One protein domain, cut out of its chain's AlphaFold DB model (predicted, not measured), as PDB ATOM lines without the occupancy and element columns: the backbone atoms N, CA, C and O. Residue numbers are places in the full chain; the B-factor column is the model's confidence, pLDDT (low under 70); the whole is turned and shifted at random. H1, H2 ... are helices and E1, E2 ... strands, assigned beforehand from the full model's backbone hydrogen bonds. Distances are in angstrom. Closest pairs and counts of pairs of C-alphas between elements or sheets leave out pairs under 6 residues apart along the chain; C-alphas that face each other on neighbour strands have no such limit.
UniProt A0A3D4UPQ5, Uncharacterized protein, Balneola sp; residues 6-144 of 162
ATOM      1  N   LYS A   6      30.213   0.411 -19.276       84.69
ATOM      2  CA  LYS A   6      30.647  -0.143 -17.985       84.69
ATOM      3  C   LYS A   6      32.132  -0.492 -17.950       84.69
ATOM      4  O   LYS A   6      32.767  -0.302 -16.919       84.69
ATOM      5  N   ILE A   7      32.703  -0.971 -19.056       86.88
ATOM      6  CA  ILE A   7      34.128  -1.328 -19.110       86.88
ATOM      7  C   ILE A   7      34.985  -0.057 -19.125       86.88
ATOM      8  O   ILE A   7      35.993   0.013 -18.420       86.88
ATOM      9  N   LEU A   8      34.566   0.972 -19.874       87.94
ATOM     10  CA  LEU A   8      35.221   2.286 -19.831       87.94
ATOM     11  C   LEU A   8      35.136   2.900 -18.437       87.94
ATOM     12  O   LEU A   8      36.151   3.352 -17.908       87.94
ATOM     13  N   ALA A   9      33.953   2.845 -17.827       90.44
ATOM     14  CA  ALA A   9      33.721   3.332 -16.477       90.44
ATOM     15  C   ALA A   9      34.595   2.620 -15.444       90.44
ATOM     16  O   ALA A   9      35.180   3.282 -14.595       90.44
ATOM     17  N   ASN A  10      34.738   1.297 -15.549       91.69
ATOM     18  CA  ASN A  10      35.588   0.518 -14.657       91.69
ATOM     19  C   ASN A  10      37.062   0.925 -14.789       91.69
ATOM     20  O   ASN A  10      37.736   1.145 -13.792       91.69
ATOM     21  N   SER A  11      37.548   1.119 -16.019       91.25
ATOM     22  CA  SER A  11      38.919   1.592 -16.233       91.25
ATOM     23  C   SER A  11      39.177   2.952 -15.586       91.25
ATOM     24  O   SER A  11      40.259   3.141 -15.046       91.25
ATOM     25  N   VAL A  12      38.223   3.884 -15.641       92.56
ATOM     26  CA  VAL A  12      38.358   5.181 -14.961       92.56
ATOM     27  C   VAL A  12      38.288   4.997 -13.447       92.56
ATOM     28  O   VAL A  12      39.140   5.499 -12.728       92.56
ATOM     29  N   PHE A  13      37.311   4.236 -12.960       93.81
ATOM     30  CA  PHE A  13      37.122   3.996 -11.532       93.81
ATOM     31  C   PHE A  13      38.365   3.393 -10.868       93.81
ATOM     32  O   PHE A  13      38.782   3.862  -9.816       93.81
ATOM     33  N   VAL A  14      38.979   2.393 -11.499       93.38
ATOM     34  CA  VAL A  14      40.159   1.711 -10.957       93.38
ATOM     35  C   VAL A  14      41.430   2.534 -11.141       93.38
ATOM     36  O   VAL A  14      42.207   2.626 -10.202       93.38
ATOM     37  N   ASN A  15      41.659   3.119 -12.322       92.38
ATOM     38  CA  ASN A  15      42.960   3.721 -12.640       92.38
ATOM     39  C   ASN A  15      43.066   5.206 -12.276       92.38
ATOM     40  O   ASN A  15      44.168   5.678 -12.032       92.38
ATOM     41  N   GLU A  16      41.957   5.951 -12.304       92.44
ATOM     42  CA  GLU A  16      41.957   7.399 -12.038       92.44
ATOM     43  C   GLU A  16      41.511   7.717 -10.611       92.44
ATOM     44  O   GLU A  16      41.877   8.752 -10.059       92.44
ATOM     45  N   PHE A  17      40.683   6.848 -10.025       92.69
ATOM     46  CA  PHE A  17      40.100   7.058  -8.700       92.69
ATOM     47  C   PHE A  17      40.489   5.981  -7.689       92.69
ATOM     48  O   PHE A  17      39.911   5.969  -6.611       92.69
ATOM     49  N   ASP A  18      41.414   5.071  -8.009       93.12
ATOM     50  CA  ASP A  18      41.884   4.012  -7.100       93.12
ATOM     51  C   ASP A  18      40.754   3.167  -6.474       93.12
ATOM     52  O   ASP A  18      40.878   2.618  -5.380       93.12
ATOM     53  N   SER A  19      39.628   3.029  -7.181       91.19
ATOM     54  CA  SER A  19      38.391   2.410  -6.684       91.19
ATOM     55  C   SER A  19      37.749   3.107  -5.471       91.19
ATOM     56  O   SER A  19      36.980   2.487  -4.732       91.19
ATOM     57  N   ASP A  20      38.019   4.399  -5.276       91.38
ATOM     58  CA  ASP A  20      37.441   5.221  -4.217       91.38
ATOM     59  C   ASP A  20      35.993   5.626  -4.543       91.38
ATOM     60  O   ASP A  20      35.705   6.461  -5.412       91.38
ATOM     61  N   THR A  21      35.053   5.042  -3.799       90.00
ATOM     62  CA  THR A  21      33.619   5.310  -3.944       90.00
ATOM     63  C   THR A  21      33.193   6.689  -3.446       90.00
ATOM     64  O   THR A  21      32.128   7.160  -3.855       90.00
ATOM     65  N   ASP A  22      34.000   7.354  -2.616       87.50
ATOM     66  CA  ASP A  22      33.719   8.709  -2.132       87.50
ATOM     67  C   ASP A  22      33.982   9.753  -3.231       87.50
ATOM     68  O   ASP A  22      33.349  10.819  -3.288       87.50
ATOM     69  N   MET A  23      34.876   9.437  -4.175       85.38
ATOM     70  CA  MET A  23      35.156  10.289  -5.327       85.38
ATOM     71  C   MET A  23      34.051  10.201  -6.378       85.38
ATOM     72  O   MET A  23      33.478  11.238  -6.749       85.38
ATOM     73  N   ALA A  24      33.753   8.988  -6.842       89.31
ATOM     74  CA  ALA A  24      32.686   8.683  -7.788       89.31
ATOM     75  C   ALA A  24      32.325   7.198  -7.721       89.31
ATOM     76  O   ALA A  24      33.192   6.346  -7.572       89.31
ATOM     77  N   THR A  25      31.052   6.862  -7.926       91.44
ATOM     78  CA  THR A  25      30.651   5.453  -8.039       91.44
ATOM     79  C   THR A  25      30.693   4.979  -9.489       91.44
ATOM     80  O   THR A  25      30.414   5.742 -10.417       91.44
ATOM     81  N   LEU A  26      30.954   3.684  -9.698       89.94
ATOM     82  CA  LEU A  26      30.968   3.075 -11.035       89.94
ATOM     83  C   LEU A  26      29.684   3.366 -11.832       89.94
ATOM     84  O   LEU A  26      29.753   3.668 -13.020       89.94
ATOM     85  N   SER A  27      28.525   3.340 -11.164       89.81
ATOM     86  CA  SER A  27      27.219   3.642 -11.766       89.81
ATOM     87  C   SER A  27      27.110   5.094 -12.251       89.81
ATOM     88  O   SER A  27      26.604   5.359 -13.341       89.81
ATOM     89  N   GLN A  28      27.639   6.053 -11.483       90.94
ATOM     90  CA  GLN A  28      27.665   7.460 -11.891       90.94
ATOM     91  C   GLN A  28      28.565   7.680 -13.108       90.94
ATOM     92  O   GLN A  28      28.220   8.466 -13.992       90.94
ATOM     93  N   ILE A  29      29.710   6.994 -13.153       92.25
ATOM     94  CA  ILE A  29      30.653   7.075 -14.271       92.25
ATOM     95  C   ILE A  29      30.027   6.444 -15.526       92.25
ATOM     96  O   ILE A  29      29.994   7.078 -16.579       92.25
ATOM     97  N   SER A  30      29.467   5.233 -15.420       89.94
ATOM     98  CA  SER A  30      28.842   4.548 -16.559       89.94
ATOM     99  C   SER A  30      27.633   5.306 -17.096       89.94
ATOM    100  O   SER A  30      27.517   5.480 -18.305       89.94
ATOM    101  N   GLY A  31      26.778   5.825 -16.209       88.94
ATOM    102  CA  GLY A  31      25.626   6.629 -16.608       88.94
ATOM    103  C   GLY A  31      26.035   7.926 -17.308       88.94
ATOM    104  O   GLY A  31      25.344   8.384 -18.213       88.94
ATOM    105  N   TRP A  32      27.181   8.516 -16.954       91.69
ATOM    106  CA  TRP A  32      27.700   9.657 -17.704       91.69
ATOM    107  C   TRP A  32      28.125   9.249 -19.123       91.69
ATOM    108  O   TRP A  32      27.734   9.916 -20.080       91.69
ATOM    109  N   PHE A  33      28.846   8.135 -19.277       90.31
ATOM    110  CA  PHE A  33      29.279   7.646 -20.592       90.31
ATOM    111  C   PHE A  33      28.117   7.244 -21.514       90.31
ATOM    112  O   PHE A  33      28.230   7.364 -22.732       90.31
ATOM    113  N   GLU A  34      26.999   6.779 -20.964       85.88
ATOM    114  CA  GLU A  34      25.803   6.455 -21.752       85.88
ATOM    115  C   GLU A  34      25.114   7.715 -22.295       85.88
ATOM    116  O   GLU A  34      24.706   7.754 -23.453       85.88
ATOM    117  N   ASN A  35      25.042   8.778 -21.490       87.69
ATOM    118  CA  ASN A  35      24.258   9.970 -21.823       87.69
ATOM    119  C   ASN A  35      25.018  11.036 -22.632       87.69
ATOM    120  O   ASN A  35      24.384  11.900 -23.228       87.69
ATOM    121  N   ASN A  36      26.356  11.006 -22.657       89.62
ATOM    122  CA  ASN A  36      27.174  12.092 -23.228       89.62
ATOM    123  C   ASN A  36      27.948  11.690 -24.495       89.62
ATOM    124  O   ASN A  36      28.860  12.392 -24.926       89.62
ATOM    125  N   ILE A  37      27.563  10.590 -25.150       89.12
ATOM    126  CA  ILE A  37      28.257  10.101 -26.354       89.12
ATOM    127  C   ILE A  37      28.178  11.089 -27.529       89.12
ATOM    128  O   ILE A  37      29.081  11.156 -28.362       89.12
ATOM    129  N   GLY A  38      27.120  11.905 -27.577       89.25
ATOM    130  CA  GLY A  38      26.964  12.953 -28.587       89.25
ATOM    131  C   GLY A  38      28.027  14.053 -28.494       89.25
ATOM    132  O   GLY A  38      28.411  14.622 -29.518       89.25
ATOM    133  N   GLU A  39      28.552  14.321 -27.295       92.25
ATOM    134  CA  GLU A  39      29.621  15.305 -27.109       92.25
ATOM    135  C   GLU A  39      30.922  14.807 -27.744       92.25
ATOM    136  O   GLU A  39      31.554  15.533 -28.510       92.25
ATOM    137  N   LEU A  40      31.259  13.529 -27.533       92.62
ATOM    138  CA  LEU A  40      32.390  12.886 -28.204       92.62
ATOM    139  C   LEU A  40      32.249  12.975 -29.728       92.62
ATOM    140  O   LEU A  40      33.164  13.433 -30.403       92.62
ATOM    141  N   ASN A  41      31.089  12.594 -30.263       91.75
ATOM    142  CA  ASN A  41      30.823  12.632 -31.702       91.75
ATOM    143  C   ASN A  41      31.056  14.008 -32.325       91.75
ATOM    144  O   ASN A  41      31.582  14.104 -33.433       91.75
ATOM    145  N   THR A  42      30.693  15.063 -31.598       92.50
ATOM    146  CA  THR A  42      30.891  16.441 -32.050       92.50
ATOM    147  C   THR A  42      32.376  16.810 -32.096       92.50
ATOM    148  O   THR A  42      32.795  17.514 -33.010       92.50
ATOM    149  N   LEU A  43      33.182  16.317 -31.150       93.69
ATOM    150  CA  LEU A  43      34.616  16.613 -31.073       93.69
ATOM    151  C   LEU A  43      35.442  15.887 -32.140       93.69
ATOM    152  O   LEU A  43      36.353  16.483 -32.712       93.69
ATOM    153  N   ILE A  44      35.143  14.612 -32.400       92.88
ATOM    154  CA  ILE A  44      35.941  13.763 -33.304       92.88
ATOM    155  C   ILE A  44      35.275  13.478 -34.659       92.88
ATOM    156  O   ILE A  44      35.734  12.629 -35.418       92.88
ATOM    157  N   PHE A  45      34.188  14.191 -34.968       91.12
ATOM    158  CA  PHE A  45      33.432  14.090 -36.222       91.12
ATOM    159  C   PHE A  45      32.964  12.664 -36.557       91.12
ATOM    160  O   PHE A  45      33.026  12.214 -37.702       91.12
ATOM    161  N   THR A  46      32.465  11.956 -35.545       89.38
ATOM    162  CA  THR A  46      31.954  10.583 -35.657       89.38
ATOM    163  C   THR A  46      30.458  10.503 -35.359       89.38
ATOM    164  O   THR A  46      29.814  11.485 -35.005       89.38
ATOM    165  N   SER A  47      29.887   9.305 -35.485       88.31
ATOM    166  CA  SER A  47      28.469   9.035 -35.230       88.31
ATOM    167  C   SER A  47      28.279   7.772 -34.385       88.31
ATOM    168  O   SER A  47      27.539   6.861 -34.763       88.31
ATOM    169  N   PHE A  48      28.988   7.678 -33.259       87.12
ATOM    170  CA  PHE A  48      28.769   6.610 -32.293       87.12
ATOM    171  C   PHE A  48      27.381   6.730 -31.657       87.12
ATOM    172  O   PHE A  48      26.896   7.811 -31.336       87.12
ATOM    173  N   SER A  49      26.758   5.589 -31.435       80.88
ATOM    174  CA  SER A  49      25.486   5.407 -30.744       80.88
ATOM    175  C   SER A  49      25.688   4.398 -29.620       80.88
ATOM    176  O   SER A  49      26.641   3.624 -29.653       80.88
ATOM    177  N   GLY A  50      24.828   4.400 -28.609       70.19
ATOM    178  CA  GLY A  50      24.916   3.476 -27.480       70.19
ATOM    179  C   GLY A  50      23.589   3.365 -26.738       70.19
ATOM    180  O   GLY A  50      22.623   4.051 -27.081       70.19
ATOM    181  N   SER A  51      23.530   2.488 -25.734       60.50
ATOM    182  CA  SER A  51      22.344   2.328 -24.882       60.50
ATOM    183  C   SER A  51      21.943   3.648 -24.242       60.50
ATOM    184  O   SER A  51      22.717   4.253 -23.505       60.50
ATOM    185  N   GLY A  52      20.718   4.053 -24.543       51.31
ATOM    186  CA  GLY A  52      20.185   5.396 -24.343       51.31
ATOM    187  C   GLY A  52      19.156   5.714 -25.431       51.31
ATOM    188  O   GLY A  52      18.221   6.475 -25.207       51.31
ATOM    189  N   GLU A  53      19.260   5.044 -26.583       48.25
ATOM    190  CA  GLU A  53      18.194   5.001 -27.580       48.25
ATOM    191  C   GLU A  53      17.023   4.143 -27.067       48.25
ATOM    192  O   GLU A  53      17.194   2.973 -26.704       48.25
ATOM    193  N   ALA A  54      15.826   4.733 -27.010       43.03
ATOM    194  CA  ALA A  54      14.615   4.043 -26.583       43.03
ATOM    195  C   ALA A  54      14.392   2.780 -27.441       43.03
ATOM    196  O   ALA A  54      14.135   2.875 -28.637       43.03
ATOM    197  N   GLY A  55      14.499   1.594 -26.827       50.59
ATOM    198  CA  GLY A  55      14.211   0.306 -27.476       50.59
ATOM    199  C   GLY A  55      15.410  -0.610 -27.757       50.59
ATOM    200  O   GLY A  55      15.196  -1.723 -28.235       50.59
ATOM    201  N   LYS A  56      16.652  -0.216 -27.435       53.28
ATOM    202  CA  LYS A  56      17.830  -1.100 -27.551       53.28
ATOM    203  C   LYS A  56      18.286  -1.596 -26.174       53.28
ATOM    204  O   LYS A  56      18.738  -0.819 -25.343       53.28
ATOM    205  N   SER A  57      18.185  -2.907 -25.946       52.25
ATOM    206  CA  SER A  57      18.570  -3.597 -24.701       52.25
ATOM    207  C   SER A  57      20.074  -3.869 -24.564       52.25
ATOM    208  O   SER A  57      20.520  -4.377 -23.536       52.25
ATOM    209  N   SER A  58      20.867  -3.563 -25.594       58.88
ATOM    210  CA  SER A  58      22.310  -3.794 -25.590       58.88
ATOM    211  C   SER A  58      23.053  -2.520 -25.187       58.88
ATOM    212  O   SER A  58      23.017  -1.523 -25.908       58.88
ATOM    213  N   HIS A  59      23.735  -2.563 -24.038       68.62
ATOM    214  CA  HIS A  59      24.609  -1.493 -23.541       68.62
ATOM    215  C   HIS A  59      25.961  -1.465 -24.250       68.62
ATOM    216  O   HIS A  59      27.012  -1.541 -23.620       68.62
ATOM    217  N   VAL A  60      25.928  -1.395 -25.578       75.50
ATOM    218  CA  VAL A  60      27.107  -1.491 -26.439       75.50
ATOM    219  C   VAL A  60      27.159  -0.287 -27.371       75.50
ATOM    220  O   VAL A  60      26.131   0.169 -27.869       75.50
ATOM    221  N   PHE A  61      28.362   0.236 -27.602       79.75
ATOM    222  CA  PHE A  61      28.595   1.317 -28.553       79.75
ATOM    223  C   PHE A  61      28.638   0.807 -30.002       79.75
ATOM    224  O   PHE A  61      29.289  -0.198 -30.301       79.75
ATOM    225  N   HIS A  62      27.974   1.531 -30.906       78.06
ATOM    226  CA  HIS A  62      27.878   1.237 -32.335       78.06
ATOM    227  C   HIS A  62      28.192   2.482 -33.188       78.06
ATOM    228  O   HIS A  62      27.528   3.501 -33.007       78.06
ATOM    229  N   PRO A  63      29.126   2.417 -34.155       81.88
ATOM    230  CA  PRO A  63      30.052   1.309 -34.389       81.88
ATOM    231  C   PRO A  63      30.984   1.079 -33.189       81.88
ATOM    232  O   PRO A  63      31.024   1.866 -32.247       81.88
ATOM    233  N   LYS A  64      31.708  -0.043 -33.195       81.69
ATOM    234  CA  LYS A  64      32.634  -0.372 -32.108       81.69
ATOM    235  C   LYS A  64      33.718   0.702 -32.006       81.69
ATOM    236  O   LYS A  64      34.413   0.963 -32.981       81.69
ATOM    237  N   MET A  65      33.870   1.258 -30.811       84.25
ATOM    238  CA  MET A  65      34.882   2.261 -30.495       84.25
ATOM    239  C   MET A  65      36.295   1.647 -30.474       84.25
ATOM    240  O   MET A  65      36.484   0.544 -29.939       84.25
ATOM    241  N   GLY A  66      37.272   2.348 -31.057       87.56
ATOM    242  CA  GLY A  66      38.692   2.007 -30.999       87.56
ATOM    243  C   GLY A  66      39.357   2.432 -29.685       87.56
ATOM    244  O   GLY A  66      38.703   2.824 -28.710       87.56
ATOM    245  N   LEU A  67      40.683   2.288 -29.615       89.00
ATOM    246  CA  LEU A  67      41.452   2.646 -28.415       89.00
ATOM    247  C   LEU A  67      41.626   4.162 -28.300       89.00
ATOM    248  O   LEU A  67      41.616   4.709 -27.200       89.00
ATOM    249  N   GLU A  68      41.739   4.832 -29.436       90.38
ATOM    250  CA  GLU A  68      41.933   6.262 -29.570       90.38
ATOM    251  C   GLU A  68      40.675   7.011 -29.131       90.38
ATOM    252  O   GLU A  68      40.737   7.857 -28.239       90.38
ATOM    253  N   GLU A  69      39.509   6.643 -29.668       91.44
ATOM    254  CA  GLU A  69      38.235   7.273 -29.322       91.44
ATOM    255  C   GLU A  69      37.854   6.981 -27.870       91.44
ATOM    256  O   GLU A  69      37.381   7.873 -27.166       91.44
ATOM    257  N   SER A  70      38.129   5.766 -27.374       90.81
ATOM    258  CA  SER A  70      37.900   5.451 -25.959       90.81
ATOM    259  C   SER A  70      38.857   6.196 -25.029       90.81
ATOM    260  O   SER A  70      38.445   6.616 -23.947       90.81
ATOM    261  N   GLY A  71      40.110   6.413 -25.438       92.50
ATOM    262  CA  GLY A  71      41.064   7.260 -24.726       92.50
ATOM    263  C   GLY A  71      40.604   8.718 -24.662       92.50
ATOM    264  O   GLY A  71      40.582   9.308 -23.581       92.50
ATOM    265  N   ILE A  72      40.159   9.275 -25.791       94.62
ATOM    266  CA  ILE A  72      39.589  10.628 -25.872       94.62
ATOM    267  C   ILE A  72      38.348  10.738 -24.982       94.62
ATOM    268  O   ILE A  72      38.216  11.704 -24.229       94.62
ATOM    269  N   TYR A  73      37.471   9.731 -24.991       94.31
ATOM    270  CA  TYR A  73      36.242   9.779 -24.206       94.31
ATOM    271  C   TYR A  73      36.509   9.772 -22.693       94.31
ATOM    272  O   TYR A  73      35.846  10.487 -21.940       94.31
ATOM    273  N   LYS A  74      37.531   9.033 -22.237       94.50
ATOM    274  CA  LYS A  74      37.990   9.078 -20.838       94.50
ATOM    275  C   LYS A  74      38.513  10.461 -20.451       94.50
ATOM    276  O   LYS A  74      38.133  10.972 -19.401       94.50
ATOM    277  N   LYS A  75      39.330  11.094 -21.300       95.12
ATOM    278  CA  LYS A  75      39.817  12.464 -21.054       95.12
ATOM    279  C   LYS A  75      38.668  13.471 -20.973       95.12
ATOM    280  O   LYS A  75      38.650  14.315 -20.079       95.12
ATOM    281  N   LEU A  76      37.670  13.334 -21.850       96.06
ATOM    282  CA  LEU A  76      36.459  14.157 -21.817       96.06
ATOM    283  C   LEU A  76      35.701  13.996 -20.491       96.06
ATOM    284  O   LEU A  76      35.301  14.990 -19.880       96.06
ATOM    285  N   TYR A  77      35.566  12.760 -20.002       95.75
ATOM    286  CA  TYR A  77      34.977  12.499 -18.690       95.75
ATOM    287  C   TYR A  77      35.756  13.183 -17.558       95.75
ATOM    288  O   TYR A  77      35.138  13.824 -16.707       95.75
ATOM    289  N   LEU A  78      37.092  13.096 -17.548       95.69
ATOM    290  CA  LEU A  78      37.932  13.707 -16.509       95.69
ATOM    291  C   LEU A  78      37.769  15.230 -16.457       95.69
ATOM    292  O   LEU A  78      37.533  15.783 -15.378       95.69
ATOM    293  N   LYS A  79      37.779  15.905 -17.615       96.44
ATOM    294  CA  LYS A  79      37.450  17.338 -17.714       96.44
ATOM    295  C   LYS A  79      36.109  17.628 -17.034       96.44
ATOM    296  O   LYS A  79      36.026  18.476 -16.142       96.44
ATOM    297  N   HIS A  80      35.053  16.910 -17.422       95.75
ATOM    298  CA  HIS A  80      33.719  17.128 -16.865       95.75
ATOM    299  C   HIS A  80      33.661  16.838 -15.354       95.75
ATOM    300  O   HIS A  80      33.013  17.572 -14.595       95.75
ATOM    301  N   PHE A  81      34.353  15.797 -14.893       95.75
ATOM    302  CA  PHE A  81      34.436  15.423 -13.488       95.75
ATOM    303  C   PHE A  81      35.052  16.539 -12.638       95.75
ATOM    304  O   PHE A  81      34.426  16.977 -11.666       95.75
ATOM    305  N   TYR A  82      36.215  17.070 -13.026       95.69
ATOM    306  CA  TYR A  82      36.868  18.154 -12.288       95.69
ATOM    307  C   TYR A  82      36.052  19.448 -12.310       95.69
ATOM    308  O   TYR A  82      35.896  20.097 -11.273       95.69
ATOM    309  N   GLN A  83      35.420  19.783 -13.439       95.00
ATOM    310  CA  GLN A  83      34.492  20.915 -13.504       95.00
ATOM    311  C   GLN A  83      33.299  20.732 -12.553       95.00
ATOM    312  O   GLN A  83      32.894  21.673 -11.865       95.00
ATOM    313  N   LYS A  84      32.729  19.522 -12.476       93.88
ATOM    314  CA  LYS A  84      31.632  19.206 -11.552       93.88
ATOM    315  C   LYS A  84      32.080  19.317 -10.094       93.88
ATOM    316  O   LYS A  84      31.353  19.910  -9.296       93.88
ATOM    317  N   LYS A  85      33.267  18.811  -9.744       92.19
ATOM    318  CA  LYS A  85      33.840  18.940  -8.393       92.19
ATOM    319  C   LYS A  85      34.087  20.406  -8.029       92.19
ATOM    320  O   LYS A  85      33.641  20.824  -6.964       92.19
ATOM    321  N   ALA A  86      34.642  21.217  -8.936       91.94
ATOM    322  CA  ALA A  86      34.798  22.660  -8.731       91.94
ATOM    323  C   ALA A  86      33.454  23.349  -8.431       91.94
ATOM    324  O   ALA A  86      33.339  24.096  -7.460       91.94
ATOM    325  N   ARG A  87      32.408  23.066  -9.223       90.88
ATOM    326  CA  ARG A  87      31.061  23.617  -8.988       90.88
ATOM    327  C   ARG A  87      30.480  23.178  -7.646       90.88
ATOM    328  O   ARG A  87      29.864  23.989  -6.965       90.88
ATOM    329  N   ASN A  88      30.667  21.917  -7.259       89.38
ATOM    330  CA  ASN A  88      30.158  21.398  -5.989       89.38
ATOM    331  C   ASN A  88      30.837  22.054  -4.780       89.38
ATOM    332  O   ASN A  88      30.147  22.399  -3.825       89.38
ATOM    333  N   VAL A  89      32.154  22.285  -4.842       87.38
ATOM    334  CA  VAL A  89      32.883  23.018  -3.793       87.38
ATOM    335  C   VAL A  89      32.308  24.425  -3.631       87.38
ATOM    336  O   VAL A  89      32.023  24.833  -2.511       87.38
ATOM    337  N   LEU A  90      32.056  25.130  -4.738       84.62
ATOM    338  CA  LEU A  90      31.494  26.487  -4.718       84.62
ATOM    339  C   LEU A  90      30.052  26.530  -4.197       84.62
ATOM    340  O   LEU A  90      29.713  27.429  -3.436       84.62
ATOM    341  N   LYS A  91      29.212  25.544  -4.538       84.31
ATOM    342  CA  LYS A  91      27.858  25.422  -3.965       84.31
ATOM    343  C   LYS A  91      27.885  25.286  -2.441       84.31
ATOM    344  O   LYS A  91      27.018  25.824  -1.768       84.31
ATOM    345  N   GLY A  92      28.888  24.591  -1.901       75.19
ATOM    346  CA  GLY A  92      29.091  24.451  -0.456       75.19
ATOM    347  C   GLY A  92      29.672  25.689   0.239       75.19
ATOM    348  O   GLY A  92      29.850  25.661   1.460       75.19
ATOM    349  N   ILE A  93      30.019  26.742  -0.510       70.19
ATOM    350  CA  ILE A  93      30.393  28.053   0.040       70.19
ATOM    351  C   ILE A  93      29.134  28.883   0.280       70.19
ATOM    352  O   ILE A  93      28.979  29.435   1.360       70.19
ATOM    353  N   ASP A  94      28.214  28.912  -0.687       67.69
ATOM    354  CA  ASP A  94      26.985  29.718  -0.621       67.69
ATOM    355  C   ASP A  94      26.049  29.292   0.531       67.69
ATOM    356  O   ASP A  94      25.346  30.104   1.121       67.69
ATOM    357  N   SER A  95      26.087  28.012   0.918       66.75
ATOM    358  CA  SER A  95      25.286  27.466   2.022       66.75
ATOM    359  C   SER A  95      25.944  27.546   3.409       66.75
ATOM    360  O   SER A  95      25.335  27.130   4.394       66.75
ATOM    361  N   SER A  96      27.184  28.036   3.511       59.69
ATOM    362  CA  SER A  96      27.998  27.967   4.729       59.69
ATOM    363  C   SER A  96      28.410  29.361   5.194       59.69
ATOM    364  O   SER A  96      29.076  30.088   4.463       59.69
ATOM    365  N   VAL A  97      28.121  29.703   6.454       57.81
ATOM    366  CA  VAL A  97      28.736  30.851   7.149       57.81
ATOM    367  C   VAL A  97      30.193  30.486   7.463       57.81
ATOM    368  O   VAL A  97      30.531  30.099   8.579       57.81
ATOM    369  N   ASP A  98      31.046  30.465   6.439       58.34
ATOM    370  CA  ASP A  98      32.415  29.955   6.539       58.34
ATOM    371  C   ASP A  98      33.382  31.096   6.877       58.34
ATOM    372  O   ASP A  98      33.713  31.936   6.038       58.34
ATOM    373  N   PHE A  99      33.832  31.144   8.130       61.53
ATOM    374  CA  PHE A  99      34.925  32.019   8.538       61.53
ATOM    375  C   PHE A  99      36.265  31.374   8.155       61.53
ATOM    376  O   PHE A  99      36.488  30.180   8.360       61.53
ATOM    377  N   ILE A 100      37.177  32.168   7.595       62.88
ATOM    378  CA  ILE A 100      38.477  31.676   7.106       62.88
ATOM    379  C   ILE A 100      39.486  31.542   8.258       62.88
ATOM    380  O   ILE A 100      40.310  30.627   8.277       62.88
ATOM    381  N   SER A 101      39.391  32.422   9.254       65.56
ATOM    382  CA  SER A 101      40.253  32.412  10.432       65.56
ATOM    383  C   SER A 101      39.484  32.874  11.659       65.56
ATOM    384  O   SER A 101      38.892  33.954  11.638       65.56
ATOM    385  N   LEU A 102      39.533  32.086  12.730       69.25
ATOM    386  CA  LEU A 102      39.097  32.508  14.057       69.25
ATOM    387  C   LEU A 102      40.347  32.761  14.898       69.25
ATOM    388  O   LEU A 102      41.208  31.882  14.996       69.25
ATOM    389  N   ARG A 103      40.461  33.957  15.474       72.06
ATOM    390  CA  ARG A 103      41.520  34.296  16.424       72.06
ATOM    391  C   ARG A 103      40.882  34.549  17.781       72.06
ATOM    392  O   ARG A 103      40.090  35.477  17.914       72.06
ATOM    393  N   GLU A 104      41.239  33.735  18.763       75.19
ATOM    394  CA  GLU A 104      40.799  33.870  20.149       75.19
ATOM    395  C   GLU A 104      42.047  33.955  21.037       75.19
ATOM    396  O   GLU A 104      42.765  32.973  21.228       75.19
ATOM    397  N   GLY A 105      42.361  35.166  21.510       82.88
ATOM    398  CA  GLY A 105      43.576  35.435  22.285       82.88
ATOM    399  C   GLY A 105      44.857  35.092  21.512       82.88
ATOM    400  O   GLY A 105      45.192  35.760  20.528       82.88
ATOM    401  N   ASP A 106      45.554  34.049  21.972       77.62
ATOM    402  CA  ASP A 106      46.818  33.545  21.409       77.62
ATOM    403  C   ASP A 106      46.633  32.346  20.452       77.62
ATOM    404  O   ASP A 106      47.578  31.887  19.817       77.62
ATOM    405  N   SER A 107      45.400  31.846  20.296       68.38
ATOM    406  CA  SER A 107      45.085  30.733  19.392       68.38
ATOM    407  C   SER A 107      44.508  31.236  18.069       68.38
ATOM    408  O   SER A 107      43.564  32.031  18.042       68.38
ATOM    409  N   MET A 108      45.045  30.736  16.953       74.25
ATOM    410  CA  MET A 108      44.525  30.973  15.605       74.25
ATOM    411  C   MET A 108      44.158  29.641  14.950       74.25
ATOM    412  O   MET A 108      45.010  28.777  14.768       74.25
ATOM    413  N   ILE A 109      42.889  29.493  14.567       71.31
ATOM    414  CA  ILE A 109      42.407  28.350  13.787       71.31
ATOM    415  C   ILE A 109      42.107  28.842  12.375       71.31
ATOM    416  O   ILE A 109      41.206  29.658  12.170       71.31
ATOM    417  N   THR A 110      42.854  28.334  11.394       67.81
ATOM    418  CA  THR A 110      42.607  28.569   9.965       67.81
ATOM    419  C   THR A 110      41.938  27.353   9.348       67.81
ATOM    420  O   THR A 110      42.482  26.250   9.405       67.81
ATOM    421  N   ARG A 111      40.770  27.547   8.731       71.19
ATOM    422  CA  ARG A 111      40.118  26.500   7.933       71.19
ATOM    423  C   ARG A 111      40.617  26.531   6.492       71.19
ATOM    424  O   ARG A 111      41.035  27.571   5.988       71.19
ATOM    425  N   THR A 112      40.545  25.385   5.814       70.69
ATOM    426  CA  THR A 112      40.912  25.280   4.399       70.69
ATOM    427  C   THR A 112      40.026  26.188   3.554       70.69
ATOM    428  O   THR A 112      38.799  26.084   3.581       70.69
ATOM    429  N   ASN A 113      40.648  27.074   2.779       79.31
ATOM    430  CA  ASN A 113      39.929  27.999   1.920       79.31
ATOM    431  C   ASN A 113      39.266  27.239   0.757       79.31
ATOM    432  O   ASN A 113      39.931  26.832  -0.199       79.31
ATOM    433  N   LYS A 114      37.940  27.072   0.817       80.62
ATOM    434  CA  LYS A 114      37.148  26.414  -0.235       80.62
ATOM    435  C   LYS A 114      37.311  27.077  -1.609       80.62
ATOM    436  O   LYS A 114      37.225  26.383  -2.619       80.62
ATOM    437  N   ASN A 115      37.610  28.380  -1.672       82.62
ATOM    438  CA  ASN A 115      37.914  29.043  -2.944       82.62
ATOM    439  C   ASN A 115      39.238  28.563  -3.544       82.62
ATOM    440  O   ASN A 115      39.308  28.393  -4.759       82.62
ATOM    441  N   GLU A 116      40.264  28.314  -2.727       86.00
ATOM    442  CA  GLU A 116      41.531  27.756  -3.219       86.00
ATOM    443  C   GLU A 116      41.333  26.328  -3.725       86.00
ATOM    444  O   GLU A 116      41.756  26.011  -4.831       86.00
ATOM    445  N   ILE A 117      40.560  25.503  -3.010       87.62
ATOM    446  CA  ILE A 117      40.198  24.158  -3.487       87.62
ATOM    447  C   ILE A 117      39.464  24.233  -4.839       87.62
ATOM    448  O   ILE A 117      39.782  23.492  -5.770       87.62
ATOM    449  N   ALA A 118      38.491  25.140  -4.979       88.12
ATOM    450  CA  ALA A 118      37.761  25.316  -6.233       88.12
ATOM    451  C   ALA A 118      38.670  25.784  -7.384       88.12
ATOM    452  O   ALA A 118      38.481  25.347  -8.521       88.12
ATOM    453  N   LYS A 119      39.659  26.646  -7.109       91.56
ATOM    454  CA  LYS A 119      40.677  27.046  -8.091       91.56
ATOM    455  C   LYS A 119      41.536  25.858  -8.516       91.56
ATOM    456  O   LYS A 119      41.712  25.678  -9.715       91.56
ATOM    457  N   THR A 120      41.981  25.017  -7.581       93.81
ATOM    458  CA  THR A 120      42.746  23.801  -7.901       93.81
ATOM    459  C   THR A 120      41.954  22.864  -8.810       93.81
ATOM    460  O   THR A 120      42.469  22.437  -9.840       93.81
ATOM    461  N   TYR A 121      40.671  22.611  -8.516       94.12
ATOM    462  CA  TYR A 121      39.819  21.802  -9.401       94.12
ATOM    463  C   TYR A 121      39.625  22.421 -10.790       94.12
ATOM    464  O   TYR A 121      39.570  21.690 -11.775       94.12
ATOM    465  N   ARG A 122      39.533  23.752 -10.896       94.12
ATOM    466  CA  ARG A 122      39.504  24.426 -12.204       94.12
ATOM    467  C   ARG A 122      40.832  24.294 -12.950       94.12
ATOM    468  O   ARG A 122      40.793  24.144 -14.162       94.12
ATOM    469  N   GLY A 123      41.964  24.330 -12.245       96.31
ATOM    470  CA  GLY A 123      43.288  24.065 -12.814       96.31
ATOM    471  C   GLY A 123      43.362  22.667 -13.421       96.31
ATOM    472  O   GLY A 123      43.551  22.541 -14.621       96.31
ATOM    473  N   MET A 124      43.040  21.635 -12.636       95.06
ATOM    474  CA  MET A 124      43.011  20.246 -13.124       95.06
ATOM    475  C   MET A 124      42.032  20.044 -14.289       95.06
ATOM    476  O   MET A 124      42.313  19.300 -15.224       95.06
ATOM    477  N   ALA A 125      40.875  20.718 -14.261       95.62
ATOM    478  CA  ALA A 125      39.929  20.687 -15.374       95.62
ATOM    479  C   ALA A 125      40.512  21.295 -16.656       95.62
ATOM    480  O   ALA A 125      40.230  20.788 -17.739       95.62
ATOM    481  N   LYS A 126      41.297  22.369 -16.527       96.94
ATOM    482  CA  LYS A 126      41.976  23.020 -17.644       96.94
ATOM    483  C   LYS A 126      43.096  22.136 -18.195       96.94
ATOM    484  O   LYS A 126      43.162  21.950 -19.400       96.94
ATOM    485  N   ASP A 127      43.903  21.529 -17.330       96.69
ATOM    486  CA  ASP A 127      44.965  20.610 -17.754       96.69
ATOM    487  C   ASP A 127      44.372  19.408 -18.518       96.69
ATOM    488  O   ASP A 127      44.837  19.046 -19.600       96.69
ATOM    489  N   ALA A 128      43.265  18.846 -18.015       95.19
ATOM    490  CA  ALA A 128      42.526  17.781 -18.693       95.19
ATOM    491  C   ALA A 128      41.909  18.234 -20.032       95.19
ATOM    492  O   ALA A 128      41.811  17.437 -20.966       95.19
ATOM    493  N   GLU A 129      41.482  19.494 -20.137       96.44
ATOM    494  CA  GLU A 129      40.982  20.093 -21.376       96.44
ATOM    495  C   GLU A 129      42.095  20.256 -22.414       96.44
ATOM    496  O   GLU A 129      41.919  19.826 -23.552       96.44
ATOM    497  N   GLU A 130      43.264  20.759 -22.024       97.50
ATOM    498  CA  GLU A 130      44.422  20.880 -22.917       97.50
ATOM    499  C   GLU A 130      44.863  19.503 -23.453       97.50
ATOM    500  O   GLU A 130      45.178  19.341 -24.635       97.50
ATOM    501  N   ASP A 131      44.848  18.474 -22.607       95.75
ATOM    502  CA  ASP A 131      45.195  17.109 -23.003       95.75
ATOM    503  C   ASP A 131      44.131  16.411 -23.854       95.75
ATOM    504  O   ASP A 131      44.463  15.517 -24.650       95.75
ATOM    505  N   LEU A 132      42.865  16.792 -23.682       96.50
ATOM    506  CA  LEU A 132      41.763  16.389 -24.545       96.50
ATOM    507  C   LEU A 132      41.916  17.034 -25.925       96.50
ATOM    508  O   LEU A 132      41.875  16.322 -26.924       96.50
ATOM    509  N   GLU A 133      42.133  18.346 -25.987       96.50
ATOM    510  CA  GLU A 133      42.277  19.094 -27.239       96.50
ATOM    511  C   GLU A 133      43.434  18.564 -28.085       96.50
ATOM    512  O   GLU A 133      43.258  18.321 -29.278       96.50
ATOM    513  N   LYS A 134      44.591  18.280 -27.471       96.12
ATOM    514  CA  LYS A 134      45.730  17.650 -28.162       96.12
ATOM    515  C   LYS A 134      45.358  16.294 -28.766       96.12
ATOM    516  O   LYS A 134      45.730  16.003 -29.902       96.12
ATOM    517  N   ALA A 135      44.634  15.459 -28.018       94.75
ATOM    518  CA  ALA A 135      44.240  14.128 -28.473       94.75
ATOM    519  C   ALA A 135      43.195  14.194 -29.601       94.75
ATOM    520  O   ALA A 135      43.335  13.499 -30.605       94.75
ATOM    521  N   VAL A 136      42.194  15.067 -29.466       95.56
ATOM    522  CA  VAL A 136      41.175  15.325 -30.494       95.56
ATOM    523  C   VAL A 136      41.822  15.874 -31.763       95.56
ATOM    524  O   VAL A 136      41.529  15.396 -32.856       95.56
ATOM    525  N   TYR A 137      42.744  16.829 -31.629       94.62
ATOM    526  CA  TYR A 137      43.482  17.384 -32.758       94.62
ATOM    527  C   TYR A 137      44.274  16.303 -33.499       94.62
ATOM    528  O   TYR A 137      44.129  16.172 -34.712       94.62
ATOM    529  N   ALA A 138      45.058  15.493 -32.781       93.69
ATOM    530  CA  ALA A 138      45.833  14.409 -33.381       93.69
ATOM    531  C   ALA A 138      44.933  13.385 -34.096       93.69
ATOM    532  O   ALA A 138      45.239  12.965 -35.212       93.69
ATOM    533  N   TYR A 139      43.802  13.030 -33.482       93.56
ATOM    534  CA  TYR A 139      42.832  12.100 -34.055       93.56
ATOM    535  C   TYR A 139      42.178  12.648 -35.330       93.56
ATOM    536  O   TYR A 139      42.134  11.964 -36.354       93.56
ATOM    537  N   ASN A 140      41.703  13.893 -35.295       91.94
ATOM    538  CA  ASN A 140      41.052  14.532 -36.438       91.94
ATOM    539  C   ASN A 140      42.035  14.788 -37.578       91.94
ATOM    540  O   ASN A 140      41.681  14.613 -38.740       91.94
ATOM    541  N   TYR A 141      43.271  15.173 -37.253       89.94
ATOM    542  CA  TYR A 141      44.324  15.373 -38.239       89.94
ATOM    543  C   TYR A 141      44.679  14.066 -38.954       89.94
ATOM    544  O   TYR A 141      44.770  14.045 -40.177       89.94
ATOM    545  N   TYR A 142      44.822  12.963 -38.212       86.44
ATOM    546  CA  TYR A 142      45.104  11.654 -38.803       86.44
ATOM    547  C   TYR A 142      43.966  11.159 -39.709       86.44
ATOM    548  O   TYR A 142      44.218  10.635 -40.791       86.44
ATOM    549  N   ASN A 143      42.712  11.360 -39.296       81.94
ATOM    550  CA  ASN A 143      41.535  10.946 -40.065       81.94
ATOM    551  C   ASN A 143      41.132  11.938 -41.172       81.94
ATOM    552  O   ASN A 143      40.168  11.692 -41.904       81.94
ATOM    553  N   ALA A 144      41.847  13.056 -41.325       74.81
ATOM    554  CA  ALA A 144      41.574  14.031 -42.369       74.81
ATOM    555  C   ALA A 144      41.972  13.467 -43.742       74.81
ATOM    556  O   ALA A 144      43.138  13.476 -44.135       74.81
TER     557      ALA A 144
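This is residues 6 to 144 of the 162 residues of an uncharacterized protein of Balneola sp (UniProt A0A3D4UPQ5). Two long helices, H4 and H5, lie side by side and run opposite ways; a thin two-stranded hairpin, E1 and E2, follows on from one end of the pair, and its residues 103 to 108 stick out. Three short helices gather toward the other end: H1 and H2 on the side of H4 away from H5, and H3 against both long helices where H4 begins and H5 ends. The printed part has 139 residues with five named helices and two named strands, in the order H1, H2, H3, H4, E1, E2, H5; the one sheet has the order E1, E2 and is antiparallel, and the class is mostly helix. The whole is loose, with a radius of gyration of the C-alphas of 19.2 A, and elongated, spanning 67 by 35 by 26 A.

Begin at the sheet, where E1, residues 101 to 104, and E2, residues 107 to 110, form a hairpin. Their directions stand at 169 degrees, antiparallel; look for N 102 and O 109, and N 107 and O 104, each pair 3.0 A apart and within hydrogen-bond range. From E2 a tight link of 3 residues leads you to H5, residues 114 to 142. H5 touches H4, residues 67 to 94, with 43 pairs of C-alphas within 8 A; the closest are those of Ala 86 and Ala 118, 4.7 A apart. These two helices stand at a shallow tilt of 20 degrees and run opposite ways. H4 is the hub, touching three other helices. One of these is H3, residues 37 to 44, which touches residues 69 to 76 of H4 alone, at a steep tilt of 64 degrees; the closest C-alphas are those of Leu 40 and Tyr 73, 6.4 A. H3 also touches residues 136 to 140 of H5 alone, at a steep tilt of 60 degrees, with the C-alphas of Ile 44 and Asn 140 closest at 6.0 A. H1, residues 6 to 15, only just touches H4, with 3 pairs of C-alphas within 8 A; the closest are those of Val 12 and Lys 74, 7.1 A. H1 touches H2, residues 26 to 35, at a steep tilt of 49 degrees, opposite ways; the C-alphas of Ala 9 and Ser 30 are closest at 5.0 A. H2 and H4 are close but not clearly touching, while H2 and H3 meet only through their link. H1 and H2 are both apart from H5. Of the five touching helix pairs, one is at a shallow tilt: the packing is mostly crossed. In H1, H2, H3, H4 and H5 every O i to N i+4 pair is within hydrogen-bond range.

Find C-alpha 101 of E1 at (40.253, 32.412, 10.432); E1 is 9.8 A long and E2 10.0 A. H5 runs 42.1 A, from C-alpha 114 to C-alpha 142 at (45.104, 11.654, -38.803). H4 runs 41.4 A, from C-alpha 67 to C-alpha 94. Return to C-alpha 6 at (30.647, -0.143, -17.985), where H1 begins and covers 14.0 A; H2 covers 14.5 A and H3 11.0 A.

The two C-alphas farthest apart are those of Gly 105 and Ala 144, 68.1 A. The printed part has no cut. The one long link, from H3 to H4, holds residues 45 to 66, with no named element. The mean pLDDT of the printed part is 84.8; look for values under 70 at residues 51 to 59, 94 to 102, 107 and 110.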